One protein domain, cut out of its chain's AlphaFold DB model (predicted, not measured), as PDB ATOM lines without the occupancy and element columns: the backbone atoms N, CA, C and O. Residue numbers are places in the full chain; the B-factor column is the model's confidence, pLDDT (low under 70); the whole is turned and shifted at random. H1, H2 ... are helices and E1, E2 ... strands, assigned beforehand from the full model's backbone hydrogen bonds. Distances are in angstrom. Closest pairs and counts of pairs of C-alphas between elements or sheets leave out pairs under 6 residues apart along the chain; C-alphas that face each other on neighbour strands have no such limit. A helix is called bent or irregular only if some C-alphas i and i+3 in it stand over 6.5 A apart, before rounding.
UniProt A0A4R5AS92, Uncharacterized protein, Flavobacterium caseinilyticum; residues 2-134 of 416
ATOM      1  N   LYS A   2      22.530   5.369  64.529       28.41
ATOM      2  CA  LYS A   2      23.826   5.870  64.038       28.41
ATOM      3  C   LYS A   2      24.147   5.117  62.745       28.41
ATOM      4  O   LYS A   2      24.265   3.896  62.790       28.41
ATOM      5  N   ASN A   3      24.251   5.831  61.625       25.48
ATOM      6  CA  ASN A   3      24.724   5.267  60.363       25.48
ATOM      7  C   ASN A   3      26.142   4.735  60.585       25.48
ATOM      8  O   ASN A   3      27.073   5.507  60.818       25.48
ATOM      9  N   LEU A   4      26.290   3.412  60.577       29.58
ATOM     10  CA  LEU A   4      27.590   2.762  60.598       29.58
ATOM     11  C   LEU A   4      28.200   2.943  59.203       29.58
ATOM     12  O   LEU A   4      27.895   2.205  58.270       29.58
ATOM     13  N   THR A   5      29.019   3.979  59.034       26.28
ATOM     14  CA  THR A   5      29.734   4.224  57.779       26.28
ATOM     15  C   THR A   5      30.889   3.237  57.670       26.28
ATOM     16  O   THR A   5      31.989   3.492  58.160       26.28
ATOM     17  N   ILE A   6      30.645   2.095  57.035       36.00
ATOM     18  CA  ILE A   6      31.684   1.109  56.749       36.00
ATOM     19  C   ILE A   6      32.236   1.378  55.349       36.00
ATOM     20  O   ILE A   6      31.545   1.218  54.346       36.00
ATOM     21  N   LYS A   7      33.508   1.784  55.276       34.03
ATOM     22  CA  LYS A   7      34.253   1.890  54.016       34.03
ATOM     23  C   LYS A   7      34.762   0.501  53.626       34.03
ATOM     24  O   LYS A   7      35.839   0.090  54.052       34.03
ATOM     25  N   PHE A   8      33.984  -0.229  52.833       38.72
ATOM     26  CA  PHE A   8      34.485  -1.420  52.148       38.72
ATOM     27  C   PHE A   8      35.530  -0.962  51.114       38.72
ATOM     28  O   PHE A   8      35.261  -0.063  50.319       38.72
ATOM     29  N   THR A   9      36.748  -1.508  51.164       42.06
ATOM     30  CA  THR A   9      37.831  -1.136  50.225       42.06
ATOM     31  C   THR A   9      37.794  -1.934  48.916       42.06
ATOM     32  O   THR A   9      38.599  -1.679  48.025       42.06
ATOM     33  N   GLY A  10      36.847  -2.868  48.774       37.66
ATOM     34  CA  GLY A  10      36.394  -3.395  47.484       37.66
ATOM     35  C   GLY A  10      35.131  -2.649  47.057       37.66
ATOM     36  O   GLY A  10      34.265  -2.401  47.888       37.66
ATOM     37  N   GLY A  11      35.034  -2.206  45.808       35.69
ATOM     38  CA  GLY A  11      33.906  -1.393  45.358       35.69
ATOM     39  C   GLY A  11      32.553  -2.113  45.410       35.69
ATOM     40  O   GLY A  11      32.454  -3.335  45.382       35.69
ATOM     41  N   TYR A  12      31.490  -1.313  45.422       34.97
ATOM     42  CA  TYR A  12      30.122  -1.719  45.102       34.97
ATOM     43  C   TYR A  12      30.096  -2.563  43.807       34.97
ATOM     44  O   TYR A  12      30.559  -2.084  42.772       34.97
ATOM     45  N   ARG A  13      29.578  -3.804  43.861       51.53
ATOM     46  CA  ARG A  13      29.559  -4.793  42.751       51.53
ATOM     47  C   ARG A  13      30.935  -5.229  42.223       51.53
ATOM     48  O   ARG A  13      31.039  -5.691  41.087       51.53
ATOM     49  N   GLN A  14      32.000  -5.080  43.006       59.44
ATOM     50  CA  GLN A  14      33.324  -5.569  42.626       59.44
ATOM     51  C   GLN A  14      33.649  -6.835  43.407       59.44
ATOM     52  O   GLN A  14      34.143  -6.789  44.533       59.44
ATOM     53  N   VAL A  15      33.417  -7.979  42.758       62.56
ATOM     54  CA  VAL A  15      33.834  -9.290  43.257       62.56
ATOM     55  C   VAL A  15      35.320  -9.230  43.623       62.56
ATOM     56  O   VAL A  15      36.171  -8.906  42.791       62.56
ATOM     57  N   SER A  16      35.645  -9.513  44.885       73.06
ATOM     58  CA  SER A  16      37.019  -9.406  45.379       73.06
ATOM     59  C   SER A  16      37.939 -10.362  44.624       73.06
ATOM     60  O   SER A  16      37.885 -11.572  44.836       73.06
ATOM     61  N   LYS A  17      38.857  -9.816  43.815       75.25
ATOM     62  CA  LYS A  17      39.891 -10.592  43.103       75.25
ATOM     63  C   LYS A  17      40.704 -11.507  44.027       75.25
ATOM     64  O   LYS A  17      41.152 -12.569  43.609       75.25
ATOM     65  N   HIS A  18      40.865 -11.113  45.292       82.12
ATOM     66  CA  HIS A  18      41.572 -11.899  46.300       82.12
ATOM     67  C   HIS A  18      40.764 -13.132  46.719       82.12
ATOM     68  O   HIS A  18      41.314 -14.228  46.774       82.12
ATOM     69  N   LEU A  19      39.455 -12.972  46.948       78.06
ATOM     70  CA  LEU A  19      38.564 -14.100  47.236       78.06
ATOM     71  C   LEU A  19      38.389 -14.996  46.006       78.06
ATOM     72  O   LEU A  19      38.428 -16.213  46.146       78.06
ATOM     73  N   THR A  20      38.267 -14.408  44.811       80.06
ATOM     74  CA  THR A  20      38.177 -15.150  43.545       80.06
ATOM     75  C   THR A  20      39.394 -16.039  43.344       80.06
ATOM     76  O   THR A  20      39.250 -17.205  42.998       80.06
ATOM     77  N   ARG A  21      40.597 -15.517  43.601       80.88
ATOM     78  CA  ARG A  21      41.827 -16.292  43.442       80.88
ATOM     79  C   ARG A  21      41.967 -17.406  44.475       80.88
ATOM     80  O   ARG A  21      42.507 -18.457  44.139       80.88
ATOM     81  N   GLU A  22      41.567 -17.164  45.718       85.06
ATOM     82  CA  GLU A  22      41.754 -18.134  46.802       85.06
ATOM     83  C   GLU A  22      40.691 -19.240  46.792       85.06
ATOM     84  O   GLU A  22      41.016 -20.394  47.052       85.06
ATOM     85  N   HIS A  23      39.437 -18.899  46.481       82.31
ATOM     86  CA  HIS A  23      38.280 -19.792  46.652       82.31
ATOM     87  C   HIS A  23      37.426 -19.981  45.391       82.31
ATOM     88  O   HIS A  23      36.460 -20.747  45.413       82.31
ATOM     89  N   GLY A  24      37.756 -19.291  44.297       80.25
ATOM     90  CA  GLY A  24      37.011 -19.312  43.039       80.25
ATOM     91  C   GLY A  24      35.947 -18.214  42.921       80.25
ATOM     92  O   GLY A  24      35.506 -17.607  43.903       80.25
ATOM     93  N   ALA A  25      35.499 -17.964  41.687       78.06
ATOM     94  CA  ALA A  25      34.548 -16.893  41.366       78.06
ATOM     95  C   ALA A  25      33.189 -17.069  42.062       78.06
ATOM     96  O   ALA A  25      32.642 -16.111  42.605       78.06
ATOM     97  N   ASN A  26      32.672 -18.301  42.121       82.50
ATOM     98  CA  ASN A  26      31.379 -18.598  42.746       82.50
ATOM     99  C   ASN A  26      31.356 -18.229  44.236       82.50
ATOM    100  O   ASN A  26      30.387 -17.640  44.711       82.50
ATOM    101  N   PHE A  27      32.432 -18.539  44.963       87.31
ATOM    102  CA  PHE A  27      32.586 -18.171  46.368       87.31
ATOM    103  C   PHE A  27      32.549 -16.650  46.532       87.31
ATOM    104  O   PHE A  27      31.770 -16.116  47.321       87.31
ATOM    105  N   ALA A  28      33.371 -15.948  45.749       79.69
ATOM    106  CA  ALA A  28      33.526 -14.506  45.855       79.69
ATOM    107  C   ALA A  28      32.236 -13.749  45.492       79.69
ATOM    108  O   ALA A  28      31.879 -12.797  46.182       79.69
ATOM    109  N   ILE A  29      31.504 -14.206  44.469       81.56
ATOM    110  CA  ILE A  29      30.214 -13.636  44.047       81.56
ATOM    111  C   ILE A  29      29.153 -13.771  45.146       81.56
ATOM    112  O   ILE A  29      28.379 -12.844  45.375       81.56
ATOM    113  N   ILE A  30      29.100 -14.907  45.846       84.75
ATOM    114  CA  ILE A  30      28.116 -15.116  46.918       84.75
ATOM    115  C   ILE A  30      28.427 -14.222  48.122       84.75
ATOM    116  O   ILE A  30      27.506 -13.634  48.690       84.75
ATOM    117  N   VAL A  31      29.705 -14.088  48.496       85.00
ATOM    118  CA  VAL A  31      30.122 -13.167  49.566       85.00
ATOM    119  C   VAL A  31      29.785 -11.721  49.196       85.00
ATOM    120  O   VAL A  31      29.198 -11.019  50.016       85.00
ATOM    121  N   ASP A  32      30.082 -11.296  47.963       84.56
ATOM    122  CA  ASP A  32      29.751  -9.951  47.471       84.56
ATOM    123  C   ASP A  32      28.241  -9.685  47.511       84.56
ATOM    124  O   ASP A  32      27.803  -8.676  48.063       84.56
ATOM    125  N   ALA A  33      27.425 -10.630  47.034       83.19
ATOM    126  CA  ALA A  33      25.971 -10.507  47.063       83.19
ATOM    127  C   ALA A  33      25.427 -10.373  48.492       83.19
ATOM    128  O   ALA A  33      24.562  -9.537  48.746       83.19
ATOM    129  N   LEU A  34      25.939 -11.162  49.441       84.50
ATOM    130  CA  LEU A  34      25.539 -11.064  50.844       84.50
ATOM    131  C   LEU A  34      25.916  -9.698  51.435       84.50
ATOM    132  O   LEU A  34      25.057  -9.040  52.024       84.50
ATOM    133  N   VAL A  35      27.161  -9.248  51.244       83.94
ATOM    134  CA  VAL A  35      27.634  -7.934  51.723       83.94
ATOM    135  C   VAL A  35      26.812  -6.802  51.107       83.94
ATOM    136  O   VAL A  35      26.436  -5.859  51.804       83.94
ATOM    137  N   TYR A  36      26.483  -6.907  49.820       81.75
ATOM    138  CA  TYR A  36      25.635  -5.946  49.128       81.75
ATOM    139  C   TYR A  36      24.247  -5.857  49.761       81.75
ATOM    140  O   TYR A  36      23.824  -4.762  50.123       81.75
ATOM    141  N   ILE A  37      23.559  -6.989  49.945       78.81
ATOM    142  CA  ILE A  37      22.223  -7.012  50.561       78.81
ATOM    143  C   ILE A  37      22.289  -6.408  51.964       78.81
ATOM    144  O   ILE A  37      21.445  -5.595  52.323       78.81
ATOM    145  N   HIS A  38      23.324  -6.753  52.732       80.31
ATOM    146  CA  HIS A  38      23.508  -6.214  54.072       80.31
ATOM    147  C   HIS A  38      23.653  -4.689  54.094       80.31
ATOM    148  O   HIS A  38      23.165  -4.039  55.014       80.31
ATOM    149  N   ASN A  39      24.312  -4.106  53.093       74.38
ATOM    150  CA  ASN A  39      24.580  -2.670  53.059       74.38
ATOM    151  C   ASN A  39      23.482  -1.854  52.363       74.38
ATOM    152  O   ASN A  39      23.303  -0.685  52.695       74.38
ATOM    153  N   ALA A  40      22.792  -2.431  51.375       72.25
ATOM    154  CA  ALA A  40      21.883  -1.706  50.488       72.25
ATOM    155  C   ALA A  40      20.393  -1.971  50.760       72.25
ATOM    156  O   ALA A  40      19.561  -1.195  50.297       72.25
ATOM    157  N   ASP A  41      20.047  -3.044  51.475       68.56
ATOM    158  CA  ASP A  41      18.664  -3.512  51.621       68.56
ATOM    159  C   ASP A  41      18.324  -3.744  53.103       68.56
ATOM    160  O   ASP A  41      18.282  -4.873  53.602       68.56
ATOM    161  N   SER A  42      18.108  -2.639  53.828       69.81
ATOM    162  CA  SER A  42      17.805  -2.653  55.267       69.81
ATOM    163  C   SER A  42      16.544  -3.445  55.609       69.81
ATOM    164  O   SER A  42      16.463  -4.016  56.693       69.81
ATOM    165  N   ASP A  43      15.590  -3.534  54.680       73.06
ATOM    166  CA  ASP A  43      14.331  -4.267  54.861       73.06
ATOM    167  C   ASP A  43      14.545  -5.789  54.896       73.06
ATOM    168  O   ASP A  43      13.708  -6.541  55.406       73.06
ATOM    169  N   LYS A  44      15.689  -6.267  54.391       70.88
ATOM    170  CA  LYS A  44      16.098  -7.678  54.457       70.88
ATOM    171  C   LYS A  44      17.006  -8.002  55.633       70.88
ATOM    172  O   LYS A  44      17.393  -9.168  55.793       70.88
ATOM    173  N   LEU A  45      17.322  -7.017  56.466       78.50
ATOM    174  CA  LEU A  45      18.057  -7.229  57.700       78.50
ATOM    175  C   LEU A  45      17.103  -7.618  58.827       78.50
ATOM    176  O   LEU A  45      16.104  -6.959  59.101       78.50
ATOM    177  N   VAL A  46      17.439  -8.697  59.523       81.75
ATOM    178  CA  VAL A  46      16.711  -9.163  60.702       81.75
ATOM    179  C   VAL A  46      17.681  -9.223  61.866       81.75
ATOM    180  O   VAL A  46      18.761  -9.795  61.746       81.75
ATOM    181  N   ASN A  47      17.302  -8.649  63.005       79.25
ATOM    182  CA  ASN A  47      18.097  -8.772  64.219       79.25
ATOM    183  C   ASN A  47      17.905 -10.170  64.830       79.25
ATOM    184  O   ASN A  47      16.788 -10.575  65.164       79.25
ATOM    185  N   ILE A  48      19.000 -10.913  64.964       76.69
ATOM    186  CA  ILE A  48      19.050 -12.237  65.576       76.69
ATOM    187  C   ILE A  48      20.131 -12.221  66.651       76.69
ATOM    188  O   ILE A  48      21.315 -12.078  66.356       76.69
ATOM    189  N   ASN A  49      19.718 -12.399  67.909       75.44
ATOM    190  CA  ASN A  49      20.605 -12.433  69.075       75.44
ATOM    191  C   ASN A  49      21.542 -11.210  69.160       75.44
ATOM    192  O   ASN A  49      22.715 -11.349  69.490       75.44
ATOM    193  N   GLY A  50      21.036 -10.019  68.822       74.62
ATOM    194  CA  GLY A  50      21.802  -8.771  68.848       74.62
ATOM    195  C   GLY A  50      22.599  -8.480  67.572       74.62
ATOM    196  O   GLY A  50      23.103  -7.369  67.434       74.62
ATOM    197  N   ASN A  51      22.665  -9.420  66.623       77.12
ATOM    198  CA  ASN A  51      23.373  -9.257  65.354       77.12
ATOM    199  C   ASN A  51      22.396  -9.061  64.192       77.12
ATOM    200  O   ASN A  51      21.412  -9.789  64.065       77.12
ATOM    201  N   TRP A  52      22.684  -8.109  63.307       80.12
ATOM    202  CA  TRP A  52      21.937  -7.957  62.060       80.12
ATOM    203  C   TRP A  52      22.336  -9.055  61.072       80.12
ATOM    204  O   TRP A  52      23.511  -9.242  60.764       80.12
ATOM    205  N   ALA A  53      21.345  -9.802  60.594       82.19
ATOM    206  CA  ALA A  53      21.519 -10.900  59.658       82.19
ATOM    207  C   ALA A  53      20.731 -10.636  58.375       82.19
ATOM    208  O   ALA A  53      19.576 -10.214  58.423       82.19
ATOM    209  N   VAL A  54      21.320 -10.958  57.228       82.19
ATOM    210  CA  VAL A  54      20.617 -10.960  55.945       82.19
ATOM    211  C   VAL A  54      19.684 -12.160  55.895       82.19
ATOM    212  O   VAL A  54      20.130 -13.309  55.908       82.19
ATOM    213  N   ARG A  55      18.378 -11.915  55.800       82.94
ATOM    214  CA  ARG A  55      17.387 -12.969  55.570       82.94
ATOM    215  C   ARG A  55      17.308 -13.275  54.076       82.94
ATOM    216  O   ARG A  55      16.703 -12.525  53.314       82.94
ATOM    217  N   ALA A  56      17.875 -14.404  53.653       78.94
ATOM    218  CA  ALA A  56      17.851 -14.824  52.255       78.94
ATOM    219  C   ALA A  56      17.639 -16.337  52.109       78.94
ATOM    220  O   ALA A  56      18.145 -17.156  52.872       78.94
ATOM    221  N   SER A  57      16.876 -16.736  51.094       79.75
ATOM    222  CA  SER A  57      16.804 -18.138  50.679       79.75
ATOM    223  C   SER A  57      17.862 -18.430  49.614       79.75
ATOM    224  O   SER A  57      18.278 -17.536  48.875       79.75
ATOM    225  N   ASN A  58      18.236 -19.701  49.449       79.31
ATOM    226  CA  ASN A  58      19.141 -20.100  48.362       79.31
ATOM    227  C   ASN A  58      18.577 -19.730  46.975       79.31
ATOM    228  O   ASN A  58      19.335 -19.384  46.075       79.31
ATOM    229  N   ALA A  59      17.249 -19.751  46.807       71.69
ATOM    230  CA  ALA A  59      16.580 -19.321  45.577       71.69
ATOM    231  C   ALA A  59      16.644 -17.804  45.357       71.69
ATOM    232  O   ALA A  59      16.655 -17.335  44.220       71.69
ATOM    233  N   PHE A  60      16.685 -17.017  46.431       78.38
ATOM    234  CA  PHE A  60      16.941 -15.586  46.330       78.38
ATOM    235  C   PHE A  60      18.392 -15.319  45.912       78.38
ATOM    236  O   PHE A  60      18.613 -14.608  44.937       78.38
ATOM    237  N   LEU A  61      19.366 -15.956  46.571       74.31
ATOM    238  CA  LEU A  61      20.785 -15.817  46.219       74.31
ATOM    239  C   LEU A  61      21.076 -16.289  44.792       74.31
ATOM    240  O   LEU A  61      21.809 -15.623  44.071       74.31
ATOM    241  N   SER A  62      20.453 -17.382  44.352       71.69
ATOM    242  CA  SER A  62      20.548 -17.871  42.972       71.69
ATOM    243  C   SER A  62      20.096 -16.816  41.957       71.69
ATOM    244  O   SER A  62      20.830 -16.514  41.023       71.69
ATOM    245  N   ARG A  63      18.945 -16.164  42.182       69.88
ATOM    246  CA  ARG A  63      18.466 -15.067  41.319       69.88
ATOM    247  C   ARG A  63      19.374 -13.838  41.356       69.88
ATOM    248  O   ARG A  63      19.540 -13.185  40.337       69.88
ATOM    249  N   HIS A  64      19.947 -13.531  42.516       70.06
ATOM    250  CA  HIS A  64      20.788 -12.347  42.697       70.06
ATOM    251  C   HIS A  64      22.204 -12.514  42.120       70.06
ATOM    252  O   HIS A  64      22.852 -11.530  41.777       70.06
ATOM    253  N   THR A  65      22.696 -13.750  42.032       71.50
ATOM    254  CA  THR A  65      24.061 -14.069  41.575       71.50
ATOM    255  C   THR A  65      24.105 -14.700  40.184       71.50
ATOM    256  O   THR A  65      25.177 -14.795  39.599       71.50
ATOM    257  N   GLY A  66      22.969 -15.177  39.665       72.50
ATOM    258  CA  GLY A  66      22.902 -15.981  38.442       72.50
ATOM    259  C   GLY A  66      23.390 -17.427  38.612       72.50
ATOM    260  O   GLY A  66      23.400 -18.186  37.647       72.50
ATOM    261  N   LEU A  67      23.785 -17.836  39.823       72.94
ATOM    262  CA  LEU A  67      24.338 -19.163  40.084       72.94
ATOM    263  C   LEU A  67      23.242 -20.204  40.321       72.94
ATOM    264  O   LEU A  67      22.222 -19.936  40.959       72.94
ATOM    265  N   GLY A  68      23.482 -21.438  39.869       74.62
ATOM    266  CA  GLY A  68      22.592 -22.568  40.132       74.62
ATOM    267  C   GLY A  68      22.475 -22.898  41.627       74.62
ATOM    268  O   GLY A  68      23.418 -22.735  42.400       74.62
ATOM    269  N   LEU A  69      21.321 -23.422  42.052       74.69
ATOM    270  CA  LEU A  69      21.046 -23.747  43.462       74.69
ATOM    271  C   LEU A  69      22.060 -24.721  44.088       74.69
ATOM    272  O   LEU A  69      22.359 -24.604  45.277       74.69
ATOM    273  N   SER A  70      22.572 -25.683  43.314       77.25
ATOM    274  CA  SER A  70      23.611 -26.623  43.756       77.25
ATOM    275  C   SER A  70      24.924 -25.903  44.072       77.25
ATOM    276  O   SER A  70      25.520 -26.149  45.119       77.25
ATOM    277  N   ILE A  71      25.319 -24.956  43.216       78.81
ATOM    278  CA  ILE A  71      26.517 -24.126  43.375       78.81
ATOM    279  C   ILE A  71      26.383 -23.238  44.614       78.81
ATOM    280  O   ILE A  71      27.312 -23.175  45.419       78.81
ATOM    281  N   ILE A  72      25.218 -22.607  44.806       79.44
ATOM    282  CA  ILE A  72      24.922 -21.796  45.995       79.44
ATOM    283  C   ILE A  72      25.092 -22.622  47.272       79.44
ATOM    284  O   ILE A  72      25.828 -22.216  48.167       79.44
ATOM    285  N   LYS A  73      24.457 -23.800  47.349       83.88
ATOM    286  CA  LYS A  73      24.547 -24.678  48.527       83.88
ATOM    287  C   LYS A  73      25.994 -25.079  48.826       83.88
ATOM    288  O   LYS A  73      26.448 -24.885  49.946       83.88
ATOM    289  N   ALA A  74      26.717 -25.568  47.817       84.81
ATOM    290  CA  ALA A  74      28.091 -26.034  47.985       84.81
ATOM    291  C   ALA A  74      29.054 -24.919  48.429       84.81
ATOM    292  O   ALA A  74      29.982 -25.175  49.194       84.81
ATOM    293  N   ASN A  75      28.846 -23.685  47.962       85.94
ATOM    294  CA  ASN A  75      29.708 -22.562  48.322       85.94
ATOM    295  C   ASN A  75      29.326 -21.916  49.656       85.94
ATOM    296  O   ASN A  75      30.227 -21.487  50.363       85.94
ATOM    297  N   ILE A  76      28.047 -21.886  50.051       86.44
ATOM    298  CA  ILE A  76      27.659 -21.366  51.375       86.44
ATOM    299  C   ILE A  76      28.352 -22.147  52.488       86.44
ATOM    300  O   ILE A  76      28.910 -21.533  53.391       86.44
ATOM    301  N   ASP A  77      28.372 -23.477  52.401       85.00
ATOM    302  CA  ASP A  77      28.998 -24.308  53.431       85.00
ATOM    303  C   ASP A  77      30.522 -24.057  53.498       85.00
ATOM    304  O   ASP A  77      31.122 -24.087  54.572       85.00
ATOM    305  N   LYS A  78      31.164 -23.751  52.358       87.94
ATOM    306  CA  LYS A  78      32.575 -23.322  52.317       87.94
ATOM    307  C   LYS A  78      32.768 -21.943  52.949       87.94
ATOM    308  O   LYS A  78      33.679 -21.773  53.751       87.94
ATOM    309  N   ILE A  79      31.918 -20.975  52.608       86.19
ATOM    310  CA  ILE A  79      31.964 -19.611  53.155       86.19
ATOM    311  C   ILE A  79      31.781 -19.648  54.676       86.19
ATOM    312  O   ILE A  79      32.511 -18.978  55.402       86.19
ATOM    313  N   GLU A  80      30.876 -20.482  55.178       88.25
ATOM    314  CA  GLU A  80      30.656 -20.634  56.614       88.25
ATOM    315  C   GLU A  80      31.903 -21.152  57.342       88.25
ATOM    316  O   GLU A  80      32.315 -20.579  58.350       88.25
ATOM    317  N   ARG A  81      32.591 -22.158  56.783       87.31
ATOM    318  CA  ARG A  81      33.848 -22.684  57.352       87.31
ATOM    319  C   ARG A  81      34.967 -21.648  57.429       87.31
ATOM    320  O   ARG A  81      35.846 -21.778  58.273       87.31
ATOM    321  N   THR A  82      34.952 -20.635  56.564       84.25
ATOM    322  CA  THR A  82      35.938 -19.543  56.615       84.25
ATOM    323  C   THR A  82      35.654 -18.517  57.716       84.25
ATOM    324  O   THR A  82      36.498 -17.666  57.979       84.25
ATOM    325  N   GLY A  83      34.481 -18.562  58.361       85.19
ATOM    326  CA  GLY A  83      34.091 -17.605  59.402       85.19
ATOM    327  C   GLY A  83      33.799 -16.190  58.883       85.19
ATOM    328  O   GLY A  83      33.655 -15.256  59.676       85.19
ATOM    329  N   LEU A  84      33.714 -16.016  57.559       83.25
ATOM    330  CA  LEU A  84      33.345 -14.751  56.912       83.25
ATOM    331  C   LEU A  84      31.848 -14.455  57.073       83.25
ATOM    332  O   LEU A  84      31.432 -13.302  57.196       83.25
ATOM    333  N   VAL A  85      31.040 -15.517  57.085       85.88
ATOM    334  CA  VAL A  85      29.593 -15.478  57.284       85.88
ATOM    335  C   VAL A  85      29.216 -16.600  58.242       85.88
ATOM    336  O   VAL A  85      29.714 -17.711  58.098       85.88
ATOM    337  N   ALA A  86      28.320 -16.332  59.187       86.94
ATOM    338  CA  ALA A  86      27.693 -17.364  60.005       86.94
ATOM    339  C   ALA A  86      26.253 -17.595  59.538       86.94
ATOM    340  O   ALA A  86      25.517 -16.637  59.279       86.94
ATOM    341  N   VAL A  87      25.839 -18.859  59.423       85.00
ATOM    342  CA  VAL A  87      24.493 -19.213  58.970       85.00
ATOM    343  C   VAL A  87      23.643 -19.610  60.169       85.00
ATOM    344  O   VAL A  87      23.868 -20.627  60.816       85.00
ATOM    345  N   ILE A  88      22.600 -18.830  60.446       82.00
ATOM    346  CA  ILE A  88      21.607 -19.152  61.467       82.00
ATOM    347  C   ILE A  88      20.356 -19.702  60.782       82.00
ATOM    348  O   ILE A  88      19.672 -19.026  60.003       82.00
ATOM    349  N   THR A  89      20.024 -20.947  61.101       72.56
ATOM    350  CA  THR A  89      18.742 -21.555  60.744       72.56
ATOM    351  C   THR A  89      17.729 -21.244  61.845       72.56
ATOM    352  O   THR A  89      17.848 -21.704  62.974       72.56
ATOM    353  N   LYS A  90      16.735 -20.401  61.536       63.91
ATOM    354  CA  LYS A  90      15.660 -20.032  62.472       63.91
ATOM    355  C   LYS A  90      14.311 -20.099  61.753       63.91
ATOM    356  O   LYS A  90      14.131 -19.423  60.743       63.91
ATOM    357  N   GLY A  91      13.375 -20.889  62.288       57.62
ATOM    358  CA  GLY A  91      12.016 -21.077  61.753       57.62
ATOM    359  C   GLY A  91      11.828 -22.330  60.881       57.62
ATOM    360  O   GLY A  91      12.755 -23.112  60.693       57.62
ATOM    361  N   GLN A  92      10.609 -22.523  60.360       42.19
ATOM    362  CA  GLN A  92      10.271 -23.593  59.413       42.19
ATOM    363  C   GLN A  92      10.540 -23.142  57.961       42.19
ATOM    364  O   GLN A  92      10.025 -22.113  57.525       42.19
ATOM    365  N   GLY A  93      11.336 -23.912  57.203       56.19
ATOM    366  CA  GLY A  93      11.547 -23.738  55.753       56.19
ATOM    367  C   GLY A  93      13.012 -23.588  55.297       56.19
ATOM    368  O   GLY A  93      13.942 -23.616  56.091       56.19
ATOM    369  N   ASN A  94      13.216 -23.389  53.986       64.31
ATOM    370  CA  ASN A  94      14.532 -23.262  53.318       64.31
ATOM    371  C   ASN A  94      15.183 -21.859  53.428       64.31
ATOM    372  O   ASN A  94      16.079 -21.525  52.645       64.31
ATOM    373  N   THR A  95      14.712 -21.006  54.340       69.50
ATOM    374  CA  THR A  95      15.225 -19.634  54.495       69.50
ATOM    375  C   THR A  95      16.360 -19.620  55.512       69.50
ATOM    376  O   THR A  95      16.181 -20.064  56.645       69.50
ATOM    377  N   ARG A  96      17.526 -19.109  55.109       76.69
ATOM    378  CA  ARG A  96      18.714 -18.979  55.957       76.69
ATOM    379  C   ARG A  96      18.879 -17.516  56.382       76.69
ATOM    380  O   ARG A  96      18.440 -16.601  55.681       76.69
ATOM    381  N   HIS A  97      19.491 -17.301  57.540       81.50
ATOM    382  CA  HIS A  97      19.855 -15.968  58.010       81.50
ATOM    383  C   HIS A  97      21.374 -15.883  58.081       81.50
ATOM    384  O   HIS A  97      22.002 -16.654  58.800       81.50
ATOM    385  N   TYR A  98      21.958 -14.980  57.306       86.06
ATOM    386  CA  TYR A  98      23.400 -14.850  57.152       86.06
ATOM    387  C   TYR A  98      23.890 -13.674  57.985       86.06
ATOM    388  O   TYR A  98      23.608 -12.522  57.660       86.06
ATOM    389  N   VAL A  99      24.616 -13.953  59.062       84.81
ATOM    390  CA  VAL A  99      25.321 -12.924  59.831       84.81
ATOM    391  C   VAL A  99      26.652 -12.672  59.139       84.81
ATOM    392  O   VAL A  99      27.485 -13.573  59.048       84.81
ATOM    393  N   ILE A 100      26.841 -11.462  58.621       84.56
ATOM    394  CA  ILE A 100      28.038 -11.101  57.860       84.56
ATOM    395  C   ILE A 100      29.053 -10.470  58.797       84.56
ATOM    396  O   ILE A 100      28.781  -9.435  59.401       84.56
ATOM    397  N   ASN A 101      30.242 -11.062  58.885       82.56
ATOM    398  CA  ASN A 101      31.321 -10.496  59.678       82.56
ATOM    399  C   ASN A 101      32.253  -9.669  58.779       82.56
ATOM    400  O   ASN A 101      33.222 -10.172  58.210       82.56
ATOM    401  N   ILE A 102      31.928  -8.382  58.624       78.81
ATOM    402  CA  ILE A 102      32.658  -7.477  57.724       78.81
ATOM    403  C   ILE A 102      34.116  -7.279  58.171       78.81
ATOM    404  O   ILE A 102      35.009  -7.182  57.327       78.81
ATOM    405  N   GLU A 103      34.384  -7.260  59.478       77.19
ATOM    406  CA  GLU A 103      35.747  -7.145  60.012       77.19
ATOM    407  C   GLU A 103      36.593  -8.365  59.639       77.19
ATOM    408  O   GLU A 103      37.709  -8.207  59.132       77.19
ATOM    409  N   ASN A 104      36.037  -9.572  59.783       82.69
ATOM    410  CA  ASN A 104      36.692 -10.803  59.343       82.69
ATOM    411  C   ASN A 104      36.952 -10.777  57.837       82.69
ATOM    412  O   ASN A 104      38.050 -11.121  57.410       82.69
ATOM    413  N   ILE A 105      35.989 -10.320  57.028       79.38
ATOM    414  CA  ILE A 105      36.156 -10.205  55.571       79.38
ATOM    415  C   ILE A 105      37.306  -9.263  55.212       79.38
ATOM    416  O   ILE A 105      38.174  -9.632  54.421       79.38
ATOM    417  N   ASN A 106      37.362  -8.077  55.814       77.81
ATOM    418  CA  ASN A 106      38.430  -7.112  55.547       77.81
ATOM    419  C   ASN A 106      39.803  -7.635  55.989       77.81
ATOM    420  O   ASN A 106      40.790  -7.491  55.260       77.81
ATOM    421  N   THR A 107      39.859  -8.272  57.159       81.50
ATOM    422  CA  THR A 107      41.078  -8.887  57.700       81.50
ATOM    423  C   THR A 107      41.564 -10.002  56.781       81.50
ATOM    424  O   THR A 107      42.732 -10.032  56.394       81.50
ATOM    425  N   TYR A 108      40.648 -10.867  56.350       84.06
ATOM    426  CA  TYR A 108      40.938 -11.991  55.475       84.06
ATOM    427  C   TYR A 108      41.420 -11.535  54.094       84.06
ATOM    428  O   TYR A 108      42.461 -11.985  53.622       84.06
ATOM    429  N   ILE A 109      40.737 -10.567  53.473       80.31
ATOM    430  CA  ILE A 109      41.172  -9.979  52.198       80.31
ATOM    431  C   ILE A 109      42.566  -9.359  52.333       80.31
ATOM    432  O   ILE A 109      43.406  -9.549  51.456       80.31
ATOM    433  N   THR A 110      42.832  -8.640  53.426       81.69
ATOM    434  CA  THR A 110      44.144  -8.024  53.672       81.69
ATOM    435  C   THR A 110      45.243  -9.078  53.795       81.69
ATOM    436  O   THR A 110      46.295  -8.922  53.176       81.69
ATOM    437  N   ALA A 111      44.980 -10.182  54.498       82.06
ATOM    438  CA  ALA A 111      45.910 -11.303  54.611       82.06
ATOM    439  C   ALA A 111      46.189 -11.998  53.262       82.06
ATOM    440  O   ALA A 111      47.283 -12.519  53.050       82.06
ATOM    441  N   LEU A 112      45.237 -11.975  52.322       81.94
ATOM    442  CA  LEU A 112      45.401 -12.563  50.987       81.94
ATOM    443  C   LEU A 112      46.191 -11.680  50.008       81.94
ATOM    444  O   LEU A 112      46.702 -12.201  49.012       81.94
ATOM    445  N   LYS A 113      46.335 -10.370  50.263       82.62
ATOM    446  CA  LYS A 113      47.029  -9.445  49.342       82.62
ATOM    447  C   LYS A 113      48.464  -9.880  49.009       82.62
ATOM    448  O   LYS A 113      48.741 -10.032  47.819       82.62
ATOM    449  N   PRO A 114      49.342 -10.203  49.982       82.56
ATOM    450  CA  PRO A 114      50.719 -10.591  49.670       82.56
ATOM    451  C   PRO A 114      50.802 -11.915  48.898       82.56
ATOM    452  O   PRO A 114      51.696 -12.117  48.076       82.56
ATOM    453  N   LYS A 115      49.864 -12.842  49.148       84.94
ATOM    454  CA  LYS A 115      49.772 -14.115  48.414       84.94
ATOM    455  C   LYS A 115      49.378 -13.871  46.957       84.94
ATOM    456  O   LYS A 115      49.972 -14.459  46.056       84.94
ATOM    457  N   PHE A 116      48.414 -12.979  46.738       78.62
ATOM    458  CA  PHE A 116      47.972 -12.576  45.409       78.62
ATOM    459  C   PHE A 116      49.087 -11.872  44.624       78.62
ATOM    460  O   PHE A 116      49.324 -12.231  43.476       78.62
ATOM    461  N   GLU A 117      49.804 -10.927  45.237       81.19
ATOM    462  CA  GLU A 117      50.923 -10.210  44.603       81.19
ATOM    463  C   GLU A 117      52.023 -11.170  44.142       81.19
ATOM    464  O   GLU A 117      52.385 -11.173  42.966       81.19
ATOM    465  N   LYS A 118      52.464 -12.083  45.020       85.31
ATOM    466  CA  LYS A 118      53.454 -13.116  44.668       85.31
ATOM    467  C   LYS A 118      52.999 -14.003  43.510       85.31
ATOM    468  O   LYS A 118      53.815 -14.414  42.686       85.31
ATOM    469  N   TRP A 119      51.717 -14.361  43.469       87.38
ATOM    470  CA  TRP A 119      51.165 -15.140  42.361       87.38
ATOM    471  C   TRP A 119      51.138 -14.325  41.062       87.38
ATOM    472  O   TRP A 119      51.571 -14.824  40.026       87.38
ATOM    473  N   TYR A 120      50.697 -13.071  41.125       78.38
ATOM    474  CA  TYR A 120      50.592 -12.190  39.967       78.38
ATOM    475  C   TYR A 120      51.960 -11.921  39.325       78.38
ATOM    476  O   TYR A 120      52.116 -12.049  38.111       78.38
ATOM    477  N   GLU A 121      52.987 -11.659  40.135       81.94
ATOM    478  CA  GLU A 121      54.367 -11.503  39.661       81.94
ATOM    479  C   GLU A 121      54.889 -12.766  38.966       81.94
ATOM    480  O   GLU A 121      55.472 -12.691  37.880       81.94
ATOM    481  N   LYS A 122      54.637 -13.947  39.549       80.50
ATOM    482  CA  LYS A 122      54.987 -15.230  38.922       80.50
ATOM    483  C   LYS A 122      54.265 -15.423  37.589       80.50
ATOM    484  O   LYS A 122      54.893 -15.876  36.634       80.50
ATOM    485  N   SER A 123      52.989 -15.046  37.512       73.38
ATOM    486  CA  SER A 123      52.188 -15.126  36.287       73.38
ATOM    487  C   SER A 123      52.758 -14.234  35.182       73.38
ATOM    488  O   SER A 123      52.967 -14.696  34.062       73.38
ATOM    489  N   ILE A 124      53.122 -12.987  35.504       78.38
ATOM    490  CA  ILE A 124      53.787 -12.076  34.558       78.38
ATOM    491  C   ILE A 124      55.100 -12.681  34.056       78.38
ATOM    492  O   ILE A 124      55.397 -12.641  32.861       78.38
ATOM    493  N   MET A 125      55.903 -13.247  34.958       76.81
ATOM    494  CA  MET A 125      57.178 -13.857  34.589       76.81
ATOM    495  C   MET A 125      57.002 -15.097  33.709       76.81
ATOM    496  O   MET A 125      57.791 -15.288  32.784       76.81
ATOM    497  N   SER A 126      55.975 -15.914  33.959       75.69
ATOM    498  CA  SER A 126      55.639 -17.053  33.098       75.69
ATOM    499  C   SER A 126      55.194 -16.583  31.718       75.69
ATOM    500  O   SER A 126      55.794 -16.979  30.724       75.69
ATOM    501  N   SER A 127      54.257 -15.633  31.653       71.44
ATOM    502  CA  SER A 127      53.768 -15.059  30.395       71.44
ATOM    503  C   SER A 127      54.904 -14.475  29.543       71.44
ATOM    504  O   SER A 127      54.985 -14.728  28.340       71.44
ATOM    505  N   LYS A 128      55.865 -13.769  30.159       78.12
ATOM    506  CA  LYS A 128      57.065 -13.277  29.457       78.12
ATOM    507  C   LYS A 128      57.906 -14.413  28.870       78.12
ATOM    508  O   LYS A 128      58.383 -14.290  27.741       78.12
ATOM    509  N   LYS A 129      58.091 -15.511  29.611       79.06
ATOM    510  CA  LYS A 129      58.805 -16.700  29.121       79.06
ATOM    511  C   LYS A 129      58.046 -17.376  27.980       79.06
ATOM    512  O   LYS A 129      58.673 -17.789  27.013       79.06
ATOM    513  N   ASP A 130      56.725 -17.453  28.060       71.31
ATOM    514  CA  ASP A 130      55.880 -18.060  27.026       71.31
ATOM    515  C   ASP A 130      55.908 -17.253  25.734       71.31
ATOM    516  O   ASP A 130      56.136 -17.813  24.661       71.31
ATOM    517  N   LYS A 131      55.818 -15.924  25.842       73.81
ATOM    518  CA  LYS A 131      55.985 -15.020  24.702       73.81
ATOM    519  C   LYS A 131      57.360 -15.184  24.053       73.81
ATOM    520  O   LYS A 131      57.446 -15.295  22.834       73.81
ATOM    521  N   ALA A 132      58.428 -15.254  24.850       77.00
ATOM    522  CA  ALA A 132      59.780 -15.478  24.336       77.00
ATOM    523  C   ALA A 132      59.904 -16.826  23.601       77.00
ATOM    524  O   ALA A 132      60.429 -16.869  22.489       77.00
ATOM    525  N   ARG A 133      59.352 -17.907  24.175       74.19
ATOM    526  CA  ARG A 133      59.321 -19.238  23.547       74.19
ATOM    527  C   ARG A 133      58.528 -19.248  22.239       74.19
ATOM    528  O   ARG A 133      58.963 -19.873  21.274       74.19
ATOM    529  N   SER A 134      57.395 -18.546  22.182       71.38
ATOM    530  CA  SER A 134      56.592 -18.429  20.959       71.38
ATOM    531  C   SER A 134      57.364 -17.717  19.850       71.38
ATOM    532  O   SER A 134      57.455 -18.229  18.736       71.38
TER     533      SER A 134
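Overview. This is residues 2 to 134 of the 416 residues of an uncharacterized protein of Flavobacterium caseinilyticum (UniProt A0A4R5AS92). A strongly twisted four-stranded sheet with helices H2 and H4 on one face makes the body, and the long bent helix H5 runs off it as an arm, of which residues 120 to 134 stick out free. H2 is in the middle of the body, with H1, H3 and H4 packed on it at large angles. The printed part has 133 residues, with five named helices and four named strands in the order H1 H2 E1 E2 H3 H4 E3 E4 H5; the sheet's order is E1 E2 E4 E3, antiparallel, and the class is mixed. It is only just loose, close to compact, with a radius of gyration of the C-alphas of 17.2 A, and spans 60 by 36 by 23 A.

Arrangement. After residues 2 to 16, with no named element, H1, residues 17 to 23, touches H2, residues 25 to 40, at a steep tilt of 58 degrees, opposite ways; the closest C-alphas, Thr 20 and Ala 28, are 5.2 A apart. E1, residues 45 to 48, and E2, residues 51 to 57, form a hairpin, with N 46 and O 53 within hydrogen-bond range at 2.8 A. H3, residues 58 to 65, touches H2 about perpendicular, at 86 degrees, with C-alphas 29 and 65 closest at 6.6 A, and only grazes the sheet. H4, residues 69 to 81, touches the hub H2 about perpendicular, at 79 degrees, with C-alphas 27 and 75 closest at 5.6 A. E3, residues 85 to 88, and E4, residues 95 to 100, form a hairpin, with N 86 and O 99 at 2.9 A; E4 pairs with E2 through N 54 and O 98 at 2.8 A. H2 and H4 lie on the same face, making two layers, at heights over the sheet of 8.6 A and 9.8 A. E2, H3 H4, E3 is a split strand-helix-strand unit, two strands of one sheet that are not neighbours, joined through helices, with E4 between them in the sheet; its crossover is right-handed. H5, residues 102 to 134, is one helix by its hydrogen bonds but bent, C-alphas 111 and 114 being 6.9 A apart; its arms H5a and H5b stand at 46 degrees, a steep tilt. H1 is close to but not clearly touching H5a, with C-alphas 18 and 109 closest at 6.2 A. Every O i to N i+4 pair is within hydrogen-bond range in H1, H2, H3, H5a and H5b, and 8 of 9 in H4.

Along the chain. H1 begins at C-alpha 17, (39.891, -10.592, 43.103). H2 is 21.8 A long, H4 18.9 A, E2 18.4 A and E4 15.8 A. H5a, residues 102 to 111, is 14.1 A long, and H5b, residues 114 to 134, 30.3 A, ending at C-alpha 134, (56.592, -18.429, 20.959).

Size, cuts and confidence. The C-alphas farthest apart, Gln 92 and Ala 132, are 61.2 A apart. The printed part has no cut and no long link. The mean pLDDT of the printed part is 74.4, and residues 2 to 15, 41 to 42, 63 and 90 to 95 are under 70.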